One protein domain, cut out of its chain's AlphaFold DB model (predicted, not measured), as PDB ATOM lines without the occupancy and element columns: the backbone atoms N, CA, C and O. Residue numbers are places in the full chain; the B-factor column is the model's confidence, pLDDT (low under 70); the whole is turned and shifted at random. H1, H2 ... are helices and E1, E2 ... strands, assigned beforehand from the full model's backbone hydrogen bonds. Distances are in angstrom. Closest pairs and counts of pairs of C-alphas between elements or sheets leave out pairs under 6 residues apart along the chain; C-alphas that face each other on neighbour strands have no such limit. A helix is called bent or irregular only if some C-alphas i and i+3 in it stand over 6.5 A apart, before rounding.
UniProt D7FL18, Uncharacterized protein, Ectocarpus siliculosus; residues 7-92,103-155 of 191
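This is residues 7 to 92 and 103 to 155 of the 191 residues of an uncharacterized protein of Ectocarpus siliculosus (UniProt D7FL18). A strongly twisted sheet of five strands has the helix H2 over one face, and a smaller sheet of three strands covers part of the other face, the two sheets partly face to face with their strands crossed at 72 degrees. The short helix H1 only grazes both sheets. The printed part has 139 residues, with named elements in the order E1 E2 H1 E3 H2 E4 E5 E6 E7 E8; the sheets, E1 - E2 - E3 - E8 - E4 and E5 - E7 - E6, are both antiparallel. The class is mixed, helices and strands, with under half of the residues, 62 of 139, in named elements. The whole is compact, with a radius of gyration of the C-alphas of 15.2 A and spans of 41 by 39 by 33 A.

E1, residues 16 to 22, and E2, residues 28 to 36, form a hairpin, with N 19 and O 32 2.8 A apart. E3, residues 48 to 51, is the antiparallel neighbour of E2, with N 35 and O 49 2.9 A apart. E8, residues 150 to 154, follows in the sheet, with N 50 and O 151 3.0 A apart, and then the edge strand E4, residues 74 to 77, with N 76 and O 152 2.8 A apart. H2, residues 54 to 66, is on this sheet, giving two layers, a helix on one face of a sheet; the closest C-alphas of H2 and E2 are those of Val 56 and Ala 30, 6.2 A apart. E3, H2 and E4 form a split strand-helix-strand unit, two strands running the same way with E8 between them, its crossover right-handed. In the second sheet E7, residues 134 to 139, lies between E5, residues 82 to 87, and E6, residues 122 to 125; N 85 and O 136 are 2.9 A apart, and N 137 and O 122 2.9 A. E6 and E7 form a hairpin. The sheets form a sandwich, two sheets face to face, their facing parts 10.5 A centre to centre. H1, residues 38 to 41, is near E3 and near E7. H2 has 7 of 9 O i to N i+4 pairs within hydrogen-bond range, and H1 is too short for such a pair.

E1 begins at C-alpha 16, (12.216, -37.886, -5.223), and is 19.0 A long; E2 is 22.6 A. H2 is 19.5 A and irregular, C-alphas 55 and 58 being 7.6 A apart. E5 is 16.2 A, E7 16.8 A, and E8, 13.1 A, ends at C-alpha 154, (10.490, -22.168, -10.273).

The two C-alphas farthest apart, of Lys 25 and Ala 116, are 47.2 A apart. Residues 93 to 102 are not printed, and C-alphas 92 and 103 are 16.4 A apart across that cut. Of the links printed whole, none is long. The mean pLDDT of the printed part is 70.4, with 52 residues under 70, among them 103 to 121 and 141 to 155.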
ATOM      1  N   LEU A   7       9.750 -33.929   2.627       84.06
ATOM      2  CA  LEU A   7      10.676 -35.025   2.329       84.06
ATOM      3  C   LEU A   7      11.681 -34.676   1.213       84.06
ATOM      4  O   LEU A   7      12.742 -35.304   1.141       84.06
ATOM      5  N   LEU A   8      11.363 -33.678   0.377       79.62
ATOM      6  CA  LEU A   8      12.165 -33.177  -0.743       79.62
ATOM      7  C   LEU A   8      12.898 -31.856  -0.462       79.62
ATOM      8  O   LEU A   8      13.531 -31.332  -1.376       79.62
ATOM      9  N   ASP A   9      12.830 -31.292   0.738       75.50
ATOM     10  CA  ASP A   9      13.507 -30.020   1.040       75.50
ATOM     11  C   ASP A   9      14.994 -30.221   1.349       75.50
ATOM     12  O   ASP A   9      15.430 -31.345   1.534       75.50
ATOM     13  N   GLU A  10      15.811 -29.171   1.441       65.44
ATOM     14  CA  GLU A  10      17.272 -29.283   1.663       65.44
ATOM     15  C   GLU A  10      17.651 -30.247   2.809       65.44
ATOM     16  O   GLU A  10      18.565 -31.056   2.661       65.44
ATOM     17  N   ASN A  11      16.855 -30.256   3.885       64.06
ATOM     18  CA  ASN A  11      16.992 -31.156   5.040       64.06
ATOM     19  C   ASN A  11      16.264 -32.509   4.890       64.06
ATOM     20  O   ASN A  11      16.419 -33.412   5.711       64.06
ATOM     21  N   GLY A  12      15.431 -32.638   3.865       61.47
ATOM     22  CA  GLY A  12      14.674 -33.825   3.505       61.47
ATOM     23  C   GLY A  12      15.571 -34.987   3.081       61.47
ATOM     24  O   GLY A  12      16.641 -34.821   2.490       61.47
ATOM     25  N   ARG A  13      15.121 -36.200   3.401       70.25
ATOM     26  CA  ARG A  13      15.897 -37.437   3.234       70.25
ATOM     27  C   ARG A  13      15.831 -38.008   1.816       70.25
ATOM     28  O   ARG A  13      16.664 -38.847   1.482       70.25
ATOM     29  N   LEU A  14      14.851 -37.597   1.006       80.00
ATOM     30  CA  LEU A  14      14.553 -38.238  -0.273       80.00
ATOM     31  C   LEU A  14      14.897 -37.336  -1.474       80.00
ATOM     32  O   LEU A  14      14.619 -36.132  -1.449       80.00
ATOM     33  N   PRO A  15      15.476 -37.908  -2.549       78.44
ATOM     34  CA  PRO A  15      15.737 -37.182  -3.793       78.44
ATOM     35  C   PRO A  15      14.467 -36.993  -4.641       78.44
ATOM     36  O   PRO A  15      14.357 -36.014  -5.381       78.44
ATOM     37  N   SER A  16      13.502 -37.911  -4.522       86.19
ATOM     38  CA  SER A  16      12.216 -37.886  -5.223       86.19
ATOM     39  C   SER A  16      11.099 -38.523  -4.388       86.19
ATOM     40  O   SER A  16      11.366 -39.303  -3.472       86.19
ATOM     41  N   ILE A  17       9.847 -38.194  -4.713       90.44
ATOM     42  CA  ILE A  17       8.640 -38.788  -4.127       90.44
ATOM     43  C   ILE A  17       7.589 -39.062  -5.208       90.44
ATOM     44  O   ILE A  17       7.533 -38.369  -6.225       90.44
ATOM     45  N   SER A  18       6.714 -40.040  -4.966       91.62
ATOM     46  CA  SER A  18       5.499 -40.249  -5.766       91.62
ATOM     47  C   SER A  18       4.327 -39.494  -5.156       91.62
ATOM     48  O   SER A  18       4.129 -39.556  -3.944       91.62
ATOM     49  N   ALA A  19       3.538 -38.795  -5.965       92.19
ATOM     50  CA  ALA A  19       2.402 -38.021  -5.490       92.19
ATOM     51  C   ALA A  19       1.259 -37.999  -6.508       92.19
ATOM     52  O   ALA A  19       1.462 -37.764  -7.696       92.19
ATOM     53  N   ALA A  20       0.029 -38.113  -6.008       93.44
ATOM     54  CA  ALA A  20      -1.162 -37.874  -6.806       93.44
ATOM     55  C   ALA A  20      -1.651 -36.429  -6.624       93.44
ATOM     56  O   ALA A  20      -1.728 -35.890  -5.512       93.44
ATOM     57  N   PHE A  21      -2.024 -35.789  -7.727       91.62
ATOM     58  CA  PHE A  21      -2.738 -34.519  -7.751       91.62
ATOM     59  C   PHE A  21      -4.229 -34.794  -7.847       91.62
ATOM     60  O   PHE A  21      -4.679 -35.488  -8.755       91.62
ATOM     61  N   LEU A  22      -4.991 -34.250  -6.904       92.94
ATOM     62  CA  LEU A  22      -6.424 -34.485  -6.794       92.94
ATOM     63  C   LEU A  22      -7.193 -33.213  -7.122       92.94
ATOM     64  O   LEU A  22      -6.732 -32.102  -6.859       92.94
ATOM     65  N   ASN A  23      -8.399 -33.378  -7.647       91.50
ATOM     66  CA  ASN A  23      -9.364 -32.292  -7.696       91.50
ATOM     67  C   ASN A  23      -9.974 -32.051  -6.296       91.50
ATOM     68  O   ASN A  23      -9.821 -32.883  -5.400       91.50
ATOM     69  N   PRO A  24     -10.734 -30.959  -6.096       90.38
ATOM     70  CA  PRO A  24     -11.407 -30.697  -4.817       90.38
ATOM     71  C   PRO A  24     -12.404 -31.782  -4.381       90.38
ATOM     72  O   PRO A  24     -12.750 -31.858  -3.210       90.38
ATOM     73  N   LYS A  25     -12.868 -32.624  -5.313       93.75
ATOM     74  CA  LYS A  25     -13.753 -33.768  -5.046       93.75
ATOM     75  C   LYS A  25     -12.978 -35.053  -4.700       93.75
ATOM     76  O   LYS A  25     -13.587 -36.113  -4.628       93.75
ATOM     77  N   GLY A  26     -11.650 -34.989  -4.575       91.50
ATOM     78  CA  GLY A  26     -10.785 -36.130  -4.266       91.50
ATOM     79  C   GLY A  26     -10.472 -37.070  -5.439       91.50
ATOM     80  O   GLY A  26      -9.800 -38.075  -5.236       91.50
ATOM     81  N   ARG A  27     -10.910 -36.779  -6.673       92.88
ATOM     82  CA  ARG A  27     -10.561 -37.601  -7.850       92.88
ATOM     83  C   ARG A  27      -9.164 -37.260  -8.354       92.88
ATOM     84  O   ARG A  27      -8.807 -36.083  -8.420       92.88
ATOM     85  N   VAL A  28      -8.423 -38.278  -8.781       91.94
ATOM     86  CA  VAL A  28      -7.076 -38.128  -9.341       91.94
ATOM     87  C   VAL A  28      -7.134 -37.389 -10.678       91.94
ATOM     88  O   VAL A  28      -7.837 -37.795 -11.599       91.94
ATOM     89  N   ILE A  29      -6.391 -36.288 -10.764       90.69
ATOM     90  CA  ILE A  29      -6.123 -35.532 -11.992       90.69
ATOM     91  C   ILE A  29      -4.889 -36.110 -12.682       90.69
ATOM     92  O   ILE A  29      -4.899 -36.326 -13.890       90.69
ATOM     93  N   ALA A  30      -3.825 -36.335 -11.911       90.50
ATOM     94  CA  ALA A  30      -2.569 -36.880 -12.398       90.50
ATOM     95  C   ALA A  30      -1.862 -37.639 -11.277       90.50
ATOM     96  O   ALA A  30      -1.825 -37.162 -10.143       90.50
ATOM     97  N   ASP A  31      -1.277 -38.783 -11.612       90.06
ATOM     98  CA  ASP A  31      -0.218 -39.397 -10.815       90.06
ATOM     99  C   ASP A  31       1.126 -38.904 -11.355       90.06
ATOM    100  O   ASP A  31       1.308 -38.795 -12.575       90.06
ATOM    101  N   ALA A  32       2.024 -38.515 -10.460       89.62
ATOM    102  CA  ALA A  32       3.249 -37.829 -10.823       89.62
ATOM    103  C   ALA A  32       4.396 -38.160  -9.875       89.62
ATOM    104  O   ALA A  32       4.213 -38.427  -8.687       89.62
ATOM    105  N   LEU A  33       5.609 -38.063 -10.406       89.56
ATOM    106  CA  LEU A  33       6.826 -38.106  -9.611       89.56
ATOM    107  C   LEU A  33       7.368 -36.699  -9.452       89.56
ATOM    108  O   LEU A  33       7.502 -35.957 -10.426       89.56
ATOM    109  N   VAL A  34       7.692 -36.333  -8.220       89.81
ATOM    110  CA  VAL A  34       8.247 -35.025  -7.891       89.81
ATOM    111  C   VAL A  34       9.687 -35.214  -7.450       89.81
ATOM    112  O   VAL A  34       9.977 -36.042  -6.593       89.81
ATOM    113  N   THR A  35      10.603 -34.477  -8.068       86.38
ATOM    114  CA  THR A  35      12.050 -34.567  -7.823       86.38
ATOM    115  C   THR A  35      12.631 -33.166  -7.690       86.38
ATOM    116  O   THR A  35      12.090 -32.215  -8.257       86.38
ATOM    117  N   ARG A  36      13.746 -33.008  -6.978       81.81
ATOM    118  CA  ARG A  36      14.503 -31.747  -6.993       81.81
ATOM    119  C   ARG A  36      15.119 -31.487  -8.367       81.81
ATOM    120  O   ARG A  36      15.533 -32.406  -9.069       81.81
ATOM    121  N   SER A  37      15.172 -30.223  -8.767       78.00
ATOM    122  CA  SER A  37      15.768 -29.810 -10.038       78.00
ATOM    123  C   SER A  37      17.292 -29.664  -9.892       78.00
ATOM    124  O   SER A  37      17.721 -28.701  -9.245       78.00
ATOM    125  N   PRO A  38      18.115 -30.465 -10.606       66.44
ATOM    126  CA  PRO A  38      19.583 -30.408 -10.527       66.44
ATOM    127  C   PRO A  38      20.156 -29.005 -10.768       66.44
ATOM    128  O   PRO A  38      21.046 -28.525 -10.073       66.44
ATOM    129  N   ARG A  39      19.584 -28.293 -11.747       67.38
ATOM    130  CA  ARG A  39      20.017 -26.947 -12.148       67.38
ATOM    131  C   ARG A  39      19.727 -25.866 -11.104       67.38
ATOM    132  O   ARG A  39      20.364 -24.817 -11.123       67.38
ATOM    133  N   HIS A  40      18.710 -26.076 -10.274       66.38
ATOM    134  CA  HIS A  40      18.242 -25.086  -9.305       66.38
ATOM    135  C   HIS A  40      18.944 -25.257  -7.963       66.38
ATOM    136  O   HIS A  40      19.361 -24.263  -7.372       66.38
ATOM    137  N   GLU A  41      19.180 -26.506  -7.571       65.38
ATOM    138  CA  GLU A  41      20.014 -26.855  -6.426       65.38
ATOM    139  C   GLU A  41      21.436 -26.300  -6.580       65.38
ATOM    140  O   GLU A  41      21.919 -25.604  -5.694       65.38
ATOM    141  N   ALA A  42      22.041 -26.426  -7.770       60.97
ATOM    142  CA  ALA A  42      23.343 -25.816  -8.069       60.97
ATOM    143  C   ALA A  42      23.373 -24.275  -7.941       60.97
ATOM    144  O   ALA A  42      24.442 -23.682  -7.824       60.97
ATOM    145  N   LYS A  43      22.210 -23.608  -7.985       63.44
ATOM    146  CA  LYS A  43      22.066 -22.152  -7.811       63.44
ATOM    147  C   LYS A  43      21.617 -21.763  -6.393       63.44
ATOM    148  O   LYS A  43      21.286 -20.595  -6.186       63.44
ATOM    149  N   GLY A  44      21.540 -22.711  -5.453       64.56
ATOM    150  CA  GLY A  44      21.068 -22.473  -4.084       64.56
ATOM    151  C   GLY A  44      19.606 -22.022  -4.010       64.56
ATOM    152  O   GLY A  44      19.249 -21.211  -3.158       64.56
ATOM    153  N   LYS A  45      18.763 -22.458  -4.957       66.50
ATOM    154  CA  LYS A  45      17.335 -22.111  -4.997       66.50
ATOM    155  C   LYS A  45      16.475 -23.376  -5.032       66.50
ATOM    156  O   LYS A  45      16.744 -24.240  -5.866       66.50
ATOM    157  N   PRO A  46      15.378 -23.456  -4.257       70.50
ATOM    158  CA  PRO A  46      14.465 -24.588  -4.334       70.50
ATOM    159  C   PRO A  46      13.746 -24.587  -5.686       70.50
ATOM    160  O   PRO A  46      13.161 -23.586  -6.115       70.50
ATOM    161  N   GLY A  47      13.812 -25.714  -6.383       80.56
ATOM    162  CA  GLY A  47      13.135 -25.933  -7.654       80.56
ATOM    163  C   GLY A  47      12.795 -27.404  -7.793       80.56
ATOM    164  O   GLY A  47      13.619 -28.260  -7.472       80.56
ATOM    165  N   TYR A  48      11.596 -27.694  -8.291       85.88
ATOM    166  CA  TYR A  48      11.104 -29.062  -8.408       85.88
ATOM    167  C   TYR A  48      10.723 -29.373  -9.854       85.88
ATOM    168  O   TYR A  48      10.209 -28.522 -10.593       85.88
ATOM    169  N   LEU A  49      10.988 -30.612 -10.241       86.75
ATOM    170  CA  LEU A  49      10.547 -31.223 -11.482       86.75
ATOM    171  C   LEU A  49       9.372 -32.137 -11.174       86.75
ATOM    172  O   LEU A  49       9.435 -32.940 -10.244       86.75
ATOM    173  N   VAL A  50       8.312 -31.996 -11.961       89.62
ATOM    174  CA  VAL A  50       7.139 -32.866 -11.897       89.62
ATOM    175  C   VAL A  50       7.094 -33.657 -13.194       89.62
ATOM    176  O   VAL A  50       6.907 -33.087 -14.272       89.62
ATOM    177  N   ASP A  51       7.315 -34.959 -13.079       87.75
ATOM    178  CA  ASP A  51       7.194 -35.927 -14.161       87.75
ATOM    179  C   ASP A  51       5.780 -36.513 -14.136       87.75
ATOM    180  O   ASP A  51       5.325 -37.027 -13.111       87.75
ATOM    181  N   CYS A  52       5.064 -36.375 -15.245       87.00
ATOM    182  CA  CYS A  52       3.693 -36.838 -15.388       87.00
ATOM    183  C   CYS A  52       3.423 -37.305 -16.827       87.00
ATOM    184  O   CYS A  52       4.097 -36.866 -17.767       87.00
ATOM    185  N   PRO A  53       2.420 -38.177 -17.038       82.75
ATOM    186  CA  PRO A  53       2.047 -38.604 -18.376       82.75
ATOM    187  C   PRO A  53       1.661 -37.421 -19.263       82.75
ATOM    188  O   PRO A  53       0.973 -36.487 -18.848       82.75
ATOM    189  N   LEU A  54       2.043 -37.504 -20.536       82.69
ATOM    190  CA  LEU A  54       1.792 -36.431 -21.487       82.69
ATOM    191  C   LEU A  54       0.296 -36.086 -21.630       82.69
ATOM    192  O   LEU A  54      -0.076 -34.923 -21.743       82.69
ATOM    193  N   SER A  55      -0.581 -37.082 -21.591       84.69
ATOM    194  CA  SER A  55      -2.025 -36.869 -21.728       84.69
ATOM    195  C   SER A  55      -2.623 -35.961 -20.644       84.69
ATOM    196  O   SER A  55      -3.634 -35.310 -20.893       84.69
ATOM    197  N   VAL A  56      -2.010 -35.887 -19.456       86.38
ATOM    198  CA  VAL A  56      -2.526 -35.119 -18.304       86.38
ATOM    199  C   VAL A  56      -1.744 -33.834 -18.028       86.38
ATOM    200  O   VAL A  56      -2.153 -33.027 -17.193       86.38
ATOM    201  N   ALA A  57      -0.652 -33.617 -18.755       85.88
ATOM    202  CA  ALA A  57       0.260 -32.489 -18.629       85.88
ATOM    203  C   ALA A  57      -0.429 -31.112 -18.606       85.88
ATOM    204  O   ALA A  57      -0.238 -30.320 -17.678       85.88
ATOM    205  N   ASP A  58      -1.261 -30.826 -19.610       87.25
ATOM    206  CA  ASP A  58      -1.917 -29.520 -19.753       87.25
ATOM    207  C   ASP A  58      -2.995 -29.292 -18.685       87.25
ATOM    208  O   ASP A  58      -3.136 -28.184 -18.152       87.25
ATOM    209  N   SER A  59      -3.709 -30.360 -18.318       88.06
ATOM    210  CA  SER A  59      -4.696 -30.349 -17.234       88.06
ATOM    211  C   SER A  59      -4.025 -30.060 -15.893       88.06
ATOM    212  O   SER A  59      -4.436 -29.148 -15.168       88.06
ATOM    213  N   LEU A  60      -2.916 -30.747 -15.603       88.00
ATOM    214  CA  LEU A  60      -2.131 -30.535 -14.392       88.00
ATOM    215  C   LEU A  60      -1.548 -29.119 -14.342       88.00
ATOM    216  O   LEU A  60      -1.651 -28.444 -13.320       88.00
ATOM    217  N   LYS A  61      -0.988 -28.618 -15.446       89.19
ATOM    218  CA  LYS A  61      -0.450 -27.252 -15.529       89.19
ATOM    219  C   LYS A  61      -1.520 -26.199 -15.255       89.19
ATOM    220  O   LYS A  61      -1.255 -25.222 -14.553       89.19
ATOM    221  N   THR A  62      -2.718 -26.385 -15.803       90.19
ATOM    222  CA  THR A  62      -3.861 -25.493 -15.564       90.19
ATOM    223  C   THR A  62      -4.293 -25.554 -14.103       90.19
ATOM    224  O   THR A  62      -4.428 -24.512 -13.464       90.19
ATOM    225  N   HIS A  63      -4.405 -26.759 -13.545       89.38
ATOM    226  CA  HIS A  63      -4.718 -26.973 -12.137       89.38
ATOM    227  C   HIS A  63      -3.707 -26.274 -11.217       89.38
ATOM    228  O   HIS A  63      -4.093 -25.467 -10.377       89.38
ATOM    229  N   LEU A  64      -2.404 -26.477 -11.421       88.81
ATOM    230  CA  LEU A  64      -1.375 -25.842 -10.595       88.81
ATOM    231  C   LEU A  64      -1.396 -24.307 -10.701       88.81
ATOM    232  O   LEU A  64      -1.162 -23.620  -9.708       88.81
ATOM    233  N   LYS A  65      -1.703 -23.748 -11.881       88.12
ATOM    234  CA  LYS A  65      -1.843 -22.292 -12.061       88.12
ATOM    235  C   LYS A  65      -3.029 -21.722 -11.284       88.12
ATOM    236  O   LYS A  65      -2.891 -20.634 -10.729       88.12
ATOM    237  N   LEU A  66      -4.152 -22.440 -11.233       87.44
ATOM    238  CA  LEU A  66      -5.342 -22.026 -10.480       87.44
ATOM    239  C   LEU A  66      -5.045 -21.911  -8.977       87.44
ATOM    240  O   LEU A  66      -5.466 -20.947  -8.344       87.44
ATOM    241  N   TYR A  67      -4.267 -22.843  -8.421       84.31
ATOM    242  CA  TYR A  67      -3.952 -22.889  -6.985       84.31
ATOM    243  C   TYR A  67      -2.671 -22.136  -6.585       84.31
ATOM    244  O   TYR A  67      -2.242 -22.203  -5.438       84.31
ATOM    245  N   LYS A  68      -2.074 -21.355  -7.493       81.44
ATOM    246  CA  LYS A  68      -0.830 -20.592  -7.270       81.44
ATOM    247  C   LYS A  68      -1.005 -19.328  -6.398       81.44
ATOM    248  O   LYS A  68      -0.100 -18.492  -6.339       81.44
ATOM    249  N   LEU A  69      -2.153 -19.123  -5.755       65.00
ATOM    250  CA  LEU A  69      -2.522 -17.859  -5.102       65.00
ATOM    251  C   LEU A  69      -1.418 -17.323  -4.173       65.00
ATOM    252  O   LEU A  69      -0.981 -17.991  -3.242       65.00
ATOM    253  N   ARG A  70      -0.947 -16.104  -4.479       67.12
ATOM    254  CA  ARG A  70       0.089 -15.334  -3.756       67.12
ATOM    255  C   ARG A  70       1.474 -15.994  -3.631       67.12
ATOM    256  O   ARG A  70       2.398 -15.360  -3.126       67.12
ATOM    257  N   SER A  71       1.660 -17.211  -4.139       75.62
ATOM    258  CA  SER A  71       2.962 -17.873  -4.172       75.62
ATOM    259  C   SER A  71       3.808 -17.323  -5.325       75.62
ATOM    260  O   SER A  71       3.367 -17.230  -6.479       75.62
ATOM    261  N   LYS A  72       5.055 -16.948  -5.036       75.06
ATOM    262  CA  LYS A  72       6.039 -16.583  -6.060       75.06
ATOM    263  C   LYS A  72       6.528 -17.860  -6.746       75.06
ATOM    264  O   LYS A  72       7.680 -18.183  -6.605       75.06
ATOM    265  N   VAL A  73       5.673 -18.640  -7.414       80.56
ATOM    266  CA  VAL A  73       6.059 -19.902  -8.089       80.56
ATOM    267  C   VAL A  73       5.719 -19.816  -9.576       80.56
ATOM    268  O   VAL A  73       4.565 -19.651  -9.950       80.56
ATOM    269  N   ARG A  74       6.682 -19.865 -10.488       81.62
ATOM    270  CA  ARG A  74       6.447 -19.942 -11.947       81.62
ATOM    271  C   ARG A  74       6.325 -21.399 -12.355       81.62
ATOM    272  O   ARG A  74       7.094 -22.237 -11.920       81.62
ATOM    273  N   ILE A  75       5.389 -21.676 -13.247       85.50
ATOM    274  CA  ILE A  75       5.123 -23.019 -13.761       85.50
ATOM    275  C   ILE A  75       5.446 -22.995 -15.251       85.50
ATOM    276  O   ILE A  75       4.824 -22.231 -15.997       85.50
ATOM    277  N   LYS A  76       6.429 -23.777 -15.686       84.38
ATOM    278  CA  LYS A  76       6.867 -23.873 -17.082       84.38
ATOM    279  C   LYS A  76       6.914 -25.331 -17.521       84.38
ATOM    280  O   LYS A  76       6.949 -26.235 -16.704       84.38
ATOM    281  N   ASP A  77       6.888 -25.551 -18.824       83.56
ATOM    282  CA  ASP A  77       7.199 -26.861 -19.388       83.56
ATOM    283  C   ASP A  77       8.730 -26.998 -19.472       83.56
ATOM    284  O   ASP A  77       9.404 -26.078 -19.938       83.56
ATOM    285  N   ALA A  78       9.267 -28.097 -18.952       82.44
ATOM    286  CA  ALA A  78      10.689 -28.449 -18.915       82.44
ATOM    287  C   ALA A  78      11.029 -29.615 -19.854       82.44
ATOM    288  O   ALA A  78      12.159 -30.092 -19.844       82.44
ATOM    289  N   THR A  79      10.084 -30.073 -20.673       78.62
ATOM    290  CA  THR A  79      10.244 -31.215 -21.580       78.62
ATOM    291  C   THR A  79      11.412 -31.037 -22.525       78.62
ATOM    292  O   THR A  79      12.119 -31.982 -22.843       78.62
ATOM    293  N   ALA A  80      11.605 -29.813 -23.004       77.38
ATOM    294  CA  ALA A  80      12.710 -29.504 -23.896       77.38
ATOM    295  C   ALA A  80      14.060 -29.443 -23.162       77.38
ATOM    296  O   ALA A  80      15.095 -29.436 -23.816       77.38
ATOM    297  N   LEU A  81      14.051 -29.370 -21.827       76.88
ATOM    298  CA  LEU A  81      15.226 -29.107 -20.999       76.88
ATOM    299  C   LEU A  81      15.769 -30.348 -20.298       76.88
ATOM    300  O   LEU A  81      16.944 -30.341 -19.949       76.88
ATOM    301  N   TYR A  82      14.942 -31.365 -20.058       77.50
ATOM    302  CA  TYR A  82      15.336 -32.564 -19.328       77.50
ATOM    303  C   TYR A  82      14.867 -33.822 -20.046       77.50
ATOM    304  O   TYR A  82      13.729 -33.879 -20.508       77.50
ATOM    305  N   ASP A  83      15.728 -34.835 -20.059       75.50
ATOM    306  CA  ASP A  83      15.352 -36.201 -20.403       75.50
ATOM    307  C   ASP A  83      15.220 -37.025 -19.114       75.50
ATOM    308  O   ASP A  83      16.048 -36.921 -18.201       75.50
ATOM    309  N   VAL A  84      14.172 -37.851 -19.057       77.69
ATOM    310  CA  VAL A  84      13.930 -38.816 -17.977       77.69
ATOM    311  C   VAL A  84      14.092 -40.219 -18.537       77.69
ATOM    312  O   VAL A  84      13.456 -40.580 -19.527       77.69
ATOM    313  N   LEU A  85      14.951 -41.004 -17.897       77.75
ATOM    314  CA  LEU A  85      15.290 -42.370 -18.278       77.75
ATOM    315  C   LEU A  85      15.086 -43.297 -17.077       77.75
ATOM    316  O   LEU A  85      15.246 -42.886 -15.927       77.75
ATOM    317  N   VAL A  86      14.758 -44.556 -17.353       76.25
ATOM    318  CA  VAL A  86      14.676 -45.615 -16.342       76.25
ATOM    319  C   VAL A  86      15.634 -46.728 -16.743       76.25
ATOM    320  O   VAL A  86      15.627 -47.171 -17.891       76.25
ATOM    321  N   SER A  87      16.475 -47.156 -15.808       72.81
ATOM    322  CA  SER A  87      17.450 -48.231 -15.987       72.81
ATOM    323  C   SER A  87      17.239 -49.318 -14.939       72.81
ATOM    324  O   SER A  87      16.791 -49.036 -13.831       72.81
ATOM    325  N   GLY A  88      17.566 -50.567 -15.271       65.12
ATOM    326  CA  GLY A  88      17.505 -51.674 -14.312       65.12
ATOM    327  C   GLY A  88      16.090 -52.136 -13.951       65.12
ATOM    328  O   GLY A  88      15.916 -52.760 -12.908       65.12
ATOM    329  N   VAL A  89      15.089 -51.853 -14.796       60.53
ATOM    330  CA  VAL A  89      13.772 -52.498 -14.687       60.53
ATOM    331  C   VAL A  89      13.982 -53.993 -14.902       60.53
ATOM    332  O   VAL A  89      14.361 -54.413 -15.996       60.53
ATOM    333  N   ARG A  90      13.787 -54.799 -13.858       53.84
ATOM    334  CA  ARG A  90      13.783 -56.259 -13.989       53.84
ATOM    335  C   ARG A  90      12.370 -56.686 -14.357       53.84
ATOM    336  O   ARG A  90      11.413 -56.204 -13.756       53.84
ATOM    337  N   ASP A  91      12.244 -57.578 -15.332       53.75
ATOM    338  CA  ASP A  91      10.975 -58.254 -15.572       53.75
ATOM    339  C   ASP A  91      10.639 -59.091 -14.317       53.75
ATOM    340  O   ASP A  91      11.443 -59.952 -13.938       53.75
ATOM    341  N   PRO A  92       9.510 -58.824 -13.629       50.72
ATOM    342  CA  PRO A  92       9.163 -59.525 -12.394       50.72
ATOM    343  C   PRO A  92       8.927 -61.026 -12.595       50.72
ATOM    344  O   PRO A  92       9.055 -61.790 -11.645       50.72
ATOM    345  N   ASP A 103      21.679 -55.594  -2.793       37.72
ATOM    346  CA  ASP A 103      21.120 -54.304  -2.447       37.72
ATOM    347  C   ASP A 103      21.719 -53.297  -3.431       37.72
ATOM    348  O   ASP A 103      22.902 -52.955  -3.357       37.72
ATOM    349  N   VAL A 104      20.920 -52.802  -4.378       42.09
ATOM    350  CA  VAL A 104      21.191 -51.481  -4.945       42.09
ATOM    351  C   VAL A 104      21.023 -50.522  -3.779       42.09
ATOM    352  O   VAL A 104      19.934 -50.013  -3.517       42.09
ATOM    353  N   SER A 105      22.091 -50.393  -2.991       37.28
ATOM    354  CA  SER A 105      22.074 -49.621  -1.768       37.28
ATOM    355  C   SER A 105      21.583 -48.224  -2.134       37.28
ATOM    356  O   SER A 105      22.135 -47.612  -3.055       37.28
ATOM    357  N   PRO A 106      20.569 -47.683  -1.439       41.31
ATOM    358  CA  PRO A 106      20.138 -46.305  -1.641       41.31
ATOM    359  C   PRO A 106      21.281 -45.304  -1.398       41.31
ATOM    360  O   PRO A 106      21.147 -44.147  -1.768       41.31
ATOM    361  N   ALA A 107      22.426 -45.734  -0.850       38.03
ATOM    362  CA  ALA A 107      23.654 -44.945  -0.787       38.03
ATOM    363  C   ALA A 107      24.314 -44.685  -2.161       38.03
ATOM    364  O   ALA A 107      25.068 -43.728  -2.292       38.03
ATOM    365  N   ALA A 108      24.034 -45.495  -3.190       37.72
ATOM    366  CA  ALA A 108      24.473 -45.248  -4.571       37.72
ATOM    367  C   ALA A 108      23.472 -44.395  -5.372       37.72
ATOM    368  O   ALA A 108      23.770 -43.977  -6.494       37.72
ATOM    369  N   ALA A 109      22.300 -44.097  -4.792       42.41
ATOM    370  CA  ALA A 109      21.472 -42.975  -5.213       42.41
ATOM    371  C   ALA A 109      22.200 -41.704  -4.786       42.41
ATOM    372  O   ALA A 109      21.886 -41.118  -3.751       42.41
ATOM    373  N   GLY A 110      23.252 -41.350  -5.525       43.41
ATOM    374  CA  GLY A 110      24.008 -40.141  -5.250       43.41
ATOM    375  C   GLY A 110      23.015 -39.003  -5.084       43.41
ATOM    376  O   GLY A 110      22.197 -38.759  -5.982       43.41
ATOM    377  N   ARG A 111      23.061 -38.317  -3.931       45.47
ATOM    378  CA  ARG A 111      22.438 -37.001  -3.868       45.47
ATOM    379  C   ARG A 111      23.012 -36.198  -5.019       45.47
ATOM    380  O   ARG A 111      24.127 -36.447  -5.488       45.47
ATOM    381  N   LEU A 112      22.226 -35.240  -5.475       46.50
ATOM    382  CA  LEU A 112      22.709 -34.213  -6.373       46.50
ATOM    383  C   LEU A 112      24.019 -33.636  -5.804       46.50
ATOM    384  O   LEU A 112      23.998 -32.905  -4.825       46.50
ATOM    385  N   GLY A 113      25.158 -34.048  -6.382       44.09
ATOM    386  CA  GLY A 113      26.505 -33.646  -5.955       44.09
ATOM    387  C   GLY A 113      27.438 -34.718  -5.359       44.09
ATOM    388  O   GLY A 113      28.633 -34.449  -5.303       44.09
ATOM    389  N   ASP A 114      26.983 -35.919  -4.984       39.28
ATOM    390  CA  ASP A 114      27.829 -36.855  -4.197       39.28
ATOM    391  C   ASP A 114      28.700 -37.805  -5.047       39.28
ATOM    392  O   ASP A 114      29.537 -38.546  -4.531       39.28
ATOM    393  N   GLY A 115      28.524 -37.801  -6.370       35.81
ATOM    394  CA  GLY A 115      29.427 -38.497  -7.283       35.81
ATOM    395  C   GLY A 115      30.661 -37.646  -7.567       35.81
ATOM    396  O   GLY A 115      30.524 -36.476  -7.919       35.81
ATOM    397  N   ALA A 116      31.853 -38.249  -7.521       30.00
ATOM    398  CA  ALA A 116      33.168 -37.655  -7.819       30.00
ATOM    399  C   ALA A 116      33.329 -37.019  -9.229       30.00
ATOM    400  O   ALA A 116      34.438 -36.719  -9.658       30.00
ATOM    401  N   GLY A 117      32.235 -36.809  -9.963       34.12
ATOM    402  CA  GLY A 117      32.189 -36.228 -11.296       34.12
ATOM    403  C   GLY A 117      31.122 -35.149 -11.454       34.12
ATOM    404  O   GLY A 117      30.417 -35.203 -12.449       34.12
ATOM    405  N   GLY A 118      30.956 -34.224 -10.496       38.16
ATOM    406  CA  GLY A 118      30.329 -32.895 -10.699       38.16
ATOM    407  C   GLY A 118      29.074 -32.844 -11.590       38.16
ATOM    408  O   GLY A 118      28.914 -31.921 -12.392       38.16
ATOM    409  N   GLY A 119      28.237 -33.880 -11.531       49.31
ATOM    410  CA  GLY A 119      27.342 -34.235 -12.627       49.31
ATOM    411  C   GLY A 119      26.039 -33.458 -12.563       49.31
ATOM    412  O   GLY A 119      25.358 -33.461 -11.544       49.31
ATOM    413  N   ARG A 120      25.634 -32.845 -13.676       59.47
ATOM    414  CA  ARG A 120      24.342 -32.148 -13.823       59.47
ATOM    415  C   ARG A 120      23.129 -33.103 -13.818       59.47
ATOM    416  O   ARG A 120      22.023 -32.675 -14.132       59.47
ATOM    417  N   GLU A 121      23.331 -34.379 -13.501       68.56
ATOM    418  CA  GLU A 121      22.355 -35.467 -13.591       68.56
ATOM    419  C   GLU A 121      21.925 -35.937 -12.191       68.56
ATOM    420  O   GLU A 121      22.766 -36.116 -11.312       68.56
ATOM    421  N   ALA A 122      20.630 -36.193 -11.985       74.38
ATOM    422  CA  ALA A 122      20.098 -36.842 -10.785       74.38
ATOM    423  C   ALA A 122      19.869 -38.339 -11.037       74.38
ATOM    424  O   ALA A 122      19.248 -38.703 -12.037       74.38
ATOM    425  N   ARG A 123      20.317 -39.197 -10.112       78.25
ATOM    426  CA  ARG A 123      20.129 -40.659 -10.149       78.25
ATOM    427  C   ARG A 123      19.551 -41.153  -8.832       78.25
ATOM    428  O   ARG A 123      20.134 -40.904  -7.784       78.25
ATOM    429  N   PHE A 124      18.426 -41.858  -8.874       80.56
ATOM    430  CA  PHE A 124      17.772 -42.364  -7.665       80.56
ATOM    431  C   PHE A 124      16.850 -43.555  -7.961       80.56
ATOM    432  O   PHE A 124      16.330 -43.647  -9.071       80.56
ATOM    433  N   PRO A 125      16.628 -44.479  -7.006       81.25
ATOM    434  CA  PRO A 125      15.652 -45.558  -7.164       81.25
ATOM    435  C   PRO A 125      14.254 -44.984  -7.407       81.25
ATOM    436  O   PRO A 125      13.920 -43.925  -6.871       81.25
ATOM    437  N   ASP A 126      13.430 -45.662  -8.207       82.44
ATOM    438  CA  ASP A 126      12.054 -45.217  -8.431       82.44
ATOM    439  C   ASP A 126      11.292 -45.175  -7.088       82.44
ATOM    440  O   ASP A 126      11.215 -46.190  -6.390       82.44
ATOM    441  N   PRO A 127      10.721 -44.017  -6.702       85.31
ATOM    442  CA  PRO A 127      10.135 -43.835  -5.375       85.31
ATOM    443  C   PRO A 127       8.842 -44.637  -5.169       85.31
ATOM    444  O   PRO A 127       8.319 -44.662  -4.057       85.31
ATOM    445  N   ARG A 128       8.300 -45.278  -6.213       84.25
ATOM    446  CA  ARG A 128       7.129 -46.159  -6.102       84.25
ATOM    447  C   ARG A 128       7.523 -47.577  -5.696       84.25
ATOM    448  O   ARG A 128       6.763 -48.232  -4.994       84.25
ATOM    449  N   SER A 129       8.677 -48.064  -6.157       82.56
ATOM    450  CA  SER A 129       9.227 -49.377  -5.803       82.56
ATOM    451  C   SER A 129      10.631 -49.546  -6.382       82.56
ATOM    452  O   SER A 129      10.855 -49.252  -7.555       82.56
ATOM    453  N   ALA A 130      11.545 -50.141  -5.609       75.62
ATOM    454  CA  ALA A 130      12.886 -50.491  -6.083       75.62
ATOM    455  C   ALA A 130      12.873 -51.470  -7.276       75.62
ATOM    456  O   ALA A 130      13.793 -51.467  -8.090       75.62
ATOM    457  N   ALA A 131      11.811 -52.274  -7.429       75.94
ATOM    458  CA  ALA A 131      11.657 -53.195  -8.558       75.94
ATOM    459  C   ALA A 131      11.476 -52.472  -9.907       75.94
ATOM    460  O   ALA A 131      11.768 -53.042 -10.958       75.94
ATOM    461  N   LEU A 132      11.034 -51.209  -9.887       75.50
ATOM    462  CA  LEU A 132      10.896 -50.375 -11.086       75.50
ATOM    463  C   LEU A 132      12.234 -49.769 -11.541       75.50
ATOM    464  O   LEU A 132      12.259 -48.994 -12.495       75.50
ATOM    465  N   GLY A 133      13.338 -50.134 -10.887       81.81
ATOM    466  CA  GLY A 133      14.686 -49.745 -11.268       81.81
ATOM    467  C   GLY A 133      15.097 -48.368 -10.749       81.81
ATOM    468  O   GLY A 133      14.601 -47.858  -9.742       81.81
ATOM    469  N   VAL A 134      16.058 -47.774 -11.447       78.25
ATOM    470  CA  VAL A 134      16.680 -46.488 -11.131       78.25
ATOM    471  C   VAL A 134      16.245 -45.458 -12.161       78.25
ATOM    472  O   VAL A 134      16.348 -45.683 -13.368       78.25
ATOM    473  N   ARG A 135      15.795 -44.299 -11.686       80.06
ATOM    474  CA  ARG A 135      15.496 -43.133 -12.512       80.06
ATOM    475  C   ARG A 135      16.733 -42.263 -12.672       80.06
ATOM    476  O   ARG A 135      17.458 -42.000 -11.712       80.06
ATOM    477  N   LEU A 136      16.932 -41.794 -13.896       78.62
ATOM    478  CA  LEU A 136      17.955 -40.835 -14.283       78.62
ATOM    479  C   LEU A 136      17.255 -39.603 -14.866       78.62
ATOM    480  O   LEU A 136      16.528 -39.718 -15.853       78.62
ATOM    481  N   ILE A 137      17.484 -38.434 -14.270       79.12
ATOM    482  CA  ILE A 137      17.065 -37.140 -14.817       79.12
ATOM    483  C   ILE A 137      18.317 -36.372 -15.200       79.12
ATOM    484  O   ILE A 137      19.157 -36.088 -14.347       79.12
ATOM    485  N   ARG A 138      18.427 -35.988 -16.466       74.94
ATOM    486  CA  ARG A 138      19.565 -35.211 -16.961       74.94
ATOM    487  C   ARG A 138      19.095 -34.008 -17.768       74.94
ATOM    488  O   ARG A 138      18.035 -34.091 -18.391       74.94
ATOM    489  N   PRO A 139      19.840 -32.892 -17.770       74.12
ATOM    490  CA  PRO A 139      19.624 -31.849 -18.752       74.12
ATOM    491  C   PRO A 139      19.787 -32.441 -20.151       74.12
ATOM    492  O   PRO A 139      20.614 -33.321 -20.388       74.12
ATOM    493  N   LYS A 140      18.962 -31.966 -21.070       73.00
ATOM    494  CA  LYS A 140      19.047 -32.336 -22.470       73.00
ATOM    495  C   LYS A 140      20.203 -31.566 -23.099       73.00
ATOM    496  O   LYS A 140      20.044 -30.406 -23.469       73.00
ATOM    497  N   ASP A 141      21.369 -32.196 -23.165       60.50
ATOM    498  CA  ASP A 141      22.489 -31.695 -23.958       60.50
ATOM    499  C   ASP A 141      22.219 -31.985 -25.451       60.50
ATOM    500  O   ASP A 141      21.463 -32.898 -25.789       60.50
ATOM    501  N   GLU A 142      22.805 -31.206 -26.366       47.09
ATOM    502  CA  GLU A 142      22.536 -31.217 -27.824       47.09
ATOM    503  C   GLU A 142      22.765 -32.575 -28.526       47.09
ATOM    504  O   GLU A 142      22.446 -32.743 -29.701       47.09
ATOM    505  N   THR A 143      23.261 -33.584 -27.807       41.47
ATOM    506  CA  THR A 143      23.454 -34.949 -28.311       41.47
ATOM    507  C   THR A 143      22.286 -35.829 -27.869       41.47
ATOM    508  O   THR A 143      22.243 -36.371 -26.765       41.47
ATOM    509  N   GLY A 144      21.284 -35.900 -28.743       44.00
ATOM    510  CA  GLY A 144      19.995 -36.512 -28.459       44.00
ATOM    511  C   GLY A 144      20.044 -37.991 -28.074       44.00
ATOM    512  O   GLY A 144      20.746 -38.790 -28.682       44.00
ATOM    513  N   LEU A 145      19.170 -38.359 -27.133       39.19
ATOM    514  CA  LEU A 145      18.443 -39.629 -27.154       39.19
ATOM    515  C   LEU A 145      17.092 -39.443 -26.413       39.19
ATOM    516  O   LEU A 145      17.043 -39.423 -25.192       39.19
ATOM    517  N   MET A 146      16.032 -39.212 -27.206       40.81
ATOM    518  CA  MET A 146      14.574 -39.469 -27.025       40.81
ATOM    519  C   MET A 146      14.131 -40.260 -25.753       40.81
ATOM    520  O   MET A 146      14.799 -41.227 -25.419       40.81
ATOM    521  N   LYS A 147      12.985 -40.081 -25.047       38.34
ATOM    522  CA  LYS A 147      11.636 -39.475 -25.274       38.34
ATOM    523  C   LYS A 147      10.864 -39.300 -23.920       38.34
ATOM    524  O   LYS A 147      10.013 -40.130 -23.633       38.34
ATOM    525  N   HIS A 148      11.033 -38.258 -23.096       35.84
ATOM    526  CA  HIS A 148      10.046 -37.980 -22.013       35.84
ATOM    527  C   HIS A 148       9.861 -36.477 -21.730       35.84
ATOM    528  O   HIS A 148      10.769 -35.685 -21.956       35.84
ATOM    529  N   ARG A 149       8.648 -36.082 -21.302       34.34
ATOM    530  CA  ARG A 149       8.253 -34.698 -20.968       34.34
ATOM    531  C   ARG A 149       8.401 -34.434 -19.474       34.34
ATOM    532  O   ARG A 149       7.856 -35.186 -18.682       34.34
ATOM    533  N   CYS A 150       9.046 -33.333 -19.098       33.16
ATOM    534  CA  CYS A 150       9.151 -32.867 -17.714       33.16
ATOM    535  C   CYS A 150       8.459 -31.510 -17.569       33.16
ATOM    536  O   CYS A 150       8.578 -30.676 -18.455       33.16
ATOM    537  N   PHE A 151       7.804 -31.219 -16.447       27.83
ATOM    538  CA  PHE A 151       7.358 -29.858 -16.118       27.83
ATOM    539  C   PHE A 151       8.229 -29.242 -15.022       27.83
ATOM    540  O   PHE A 151       8.756 -29.925 -14.150       27.83
ATOM    541  N   PHE A 152       8.385 -27.924 -15.092       36.50
ATOM    542  CA  PHE A 152       9.237 -27.092 -14.252       36.50
ATOM    543  C   PHE A 152       8.396 -26.212 -13.329       36.50
ATOM    544  O   PHE A 152       7.479 -25.524 -13.785       36.50
ATOM    545  N   LEU A 153       8.760 -26.147 -12.052       30.48
ATOM    546  CA  LEU A 153       8.209 -25.200 -11.084       30.48
ATOM    547  C   LEU A 153       9.363 -24.384 -10.471       30.48
ATOM    548  O   LEU A 153      10.245 -24.953  -9.836       30.48
ATOM    549  N   SER A 154       9.395 -23.064 -10.685       38.84
ATOM    550  CA  SER A 154      10.490 -22.168 -10.273       38.84
ATOM    551  C   SER A 154      10.034 -20.747  -9.979       38.84
ATOM    552  O   SER A 154       9.270 -20.182 -10.738       38.84
ATOM    553  N   SER A 155      10.540 -20.121  -8.929       40.94
ATOM    554  CA  SER A 155       9.932 -18.950  -8.295       40.94
ATOM    555  C   SER A 155      10.158 -17.561  -8.917       40.94
ATOM    556  O   SER A 155       9.361 -16.659  -8.660       40.94
TER     557      SER A 155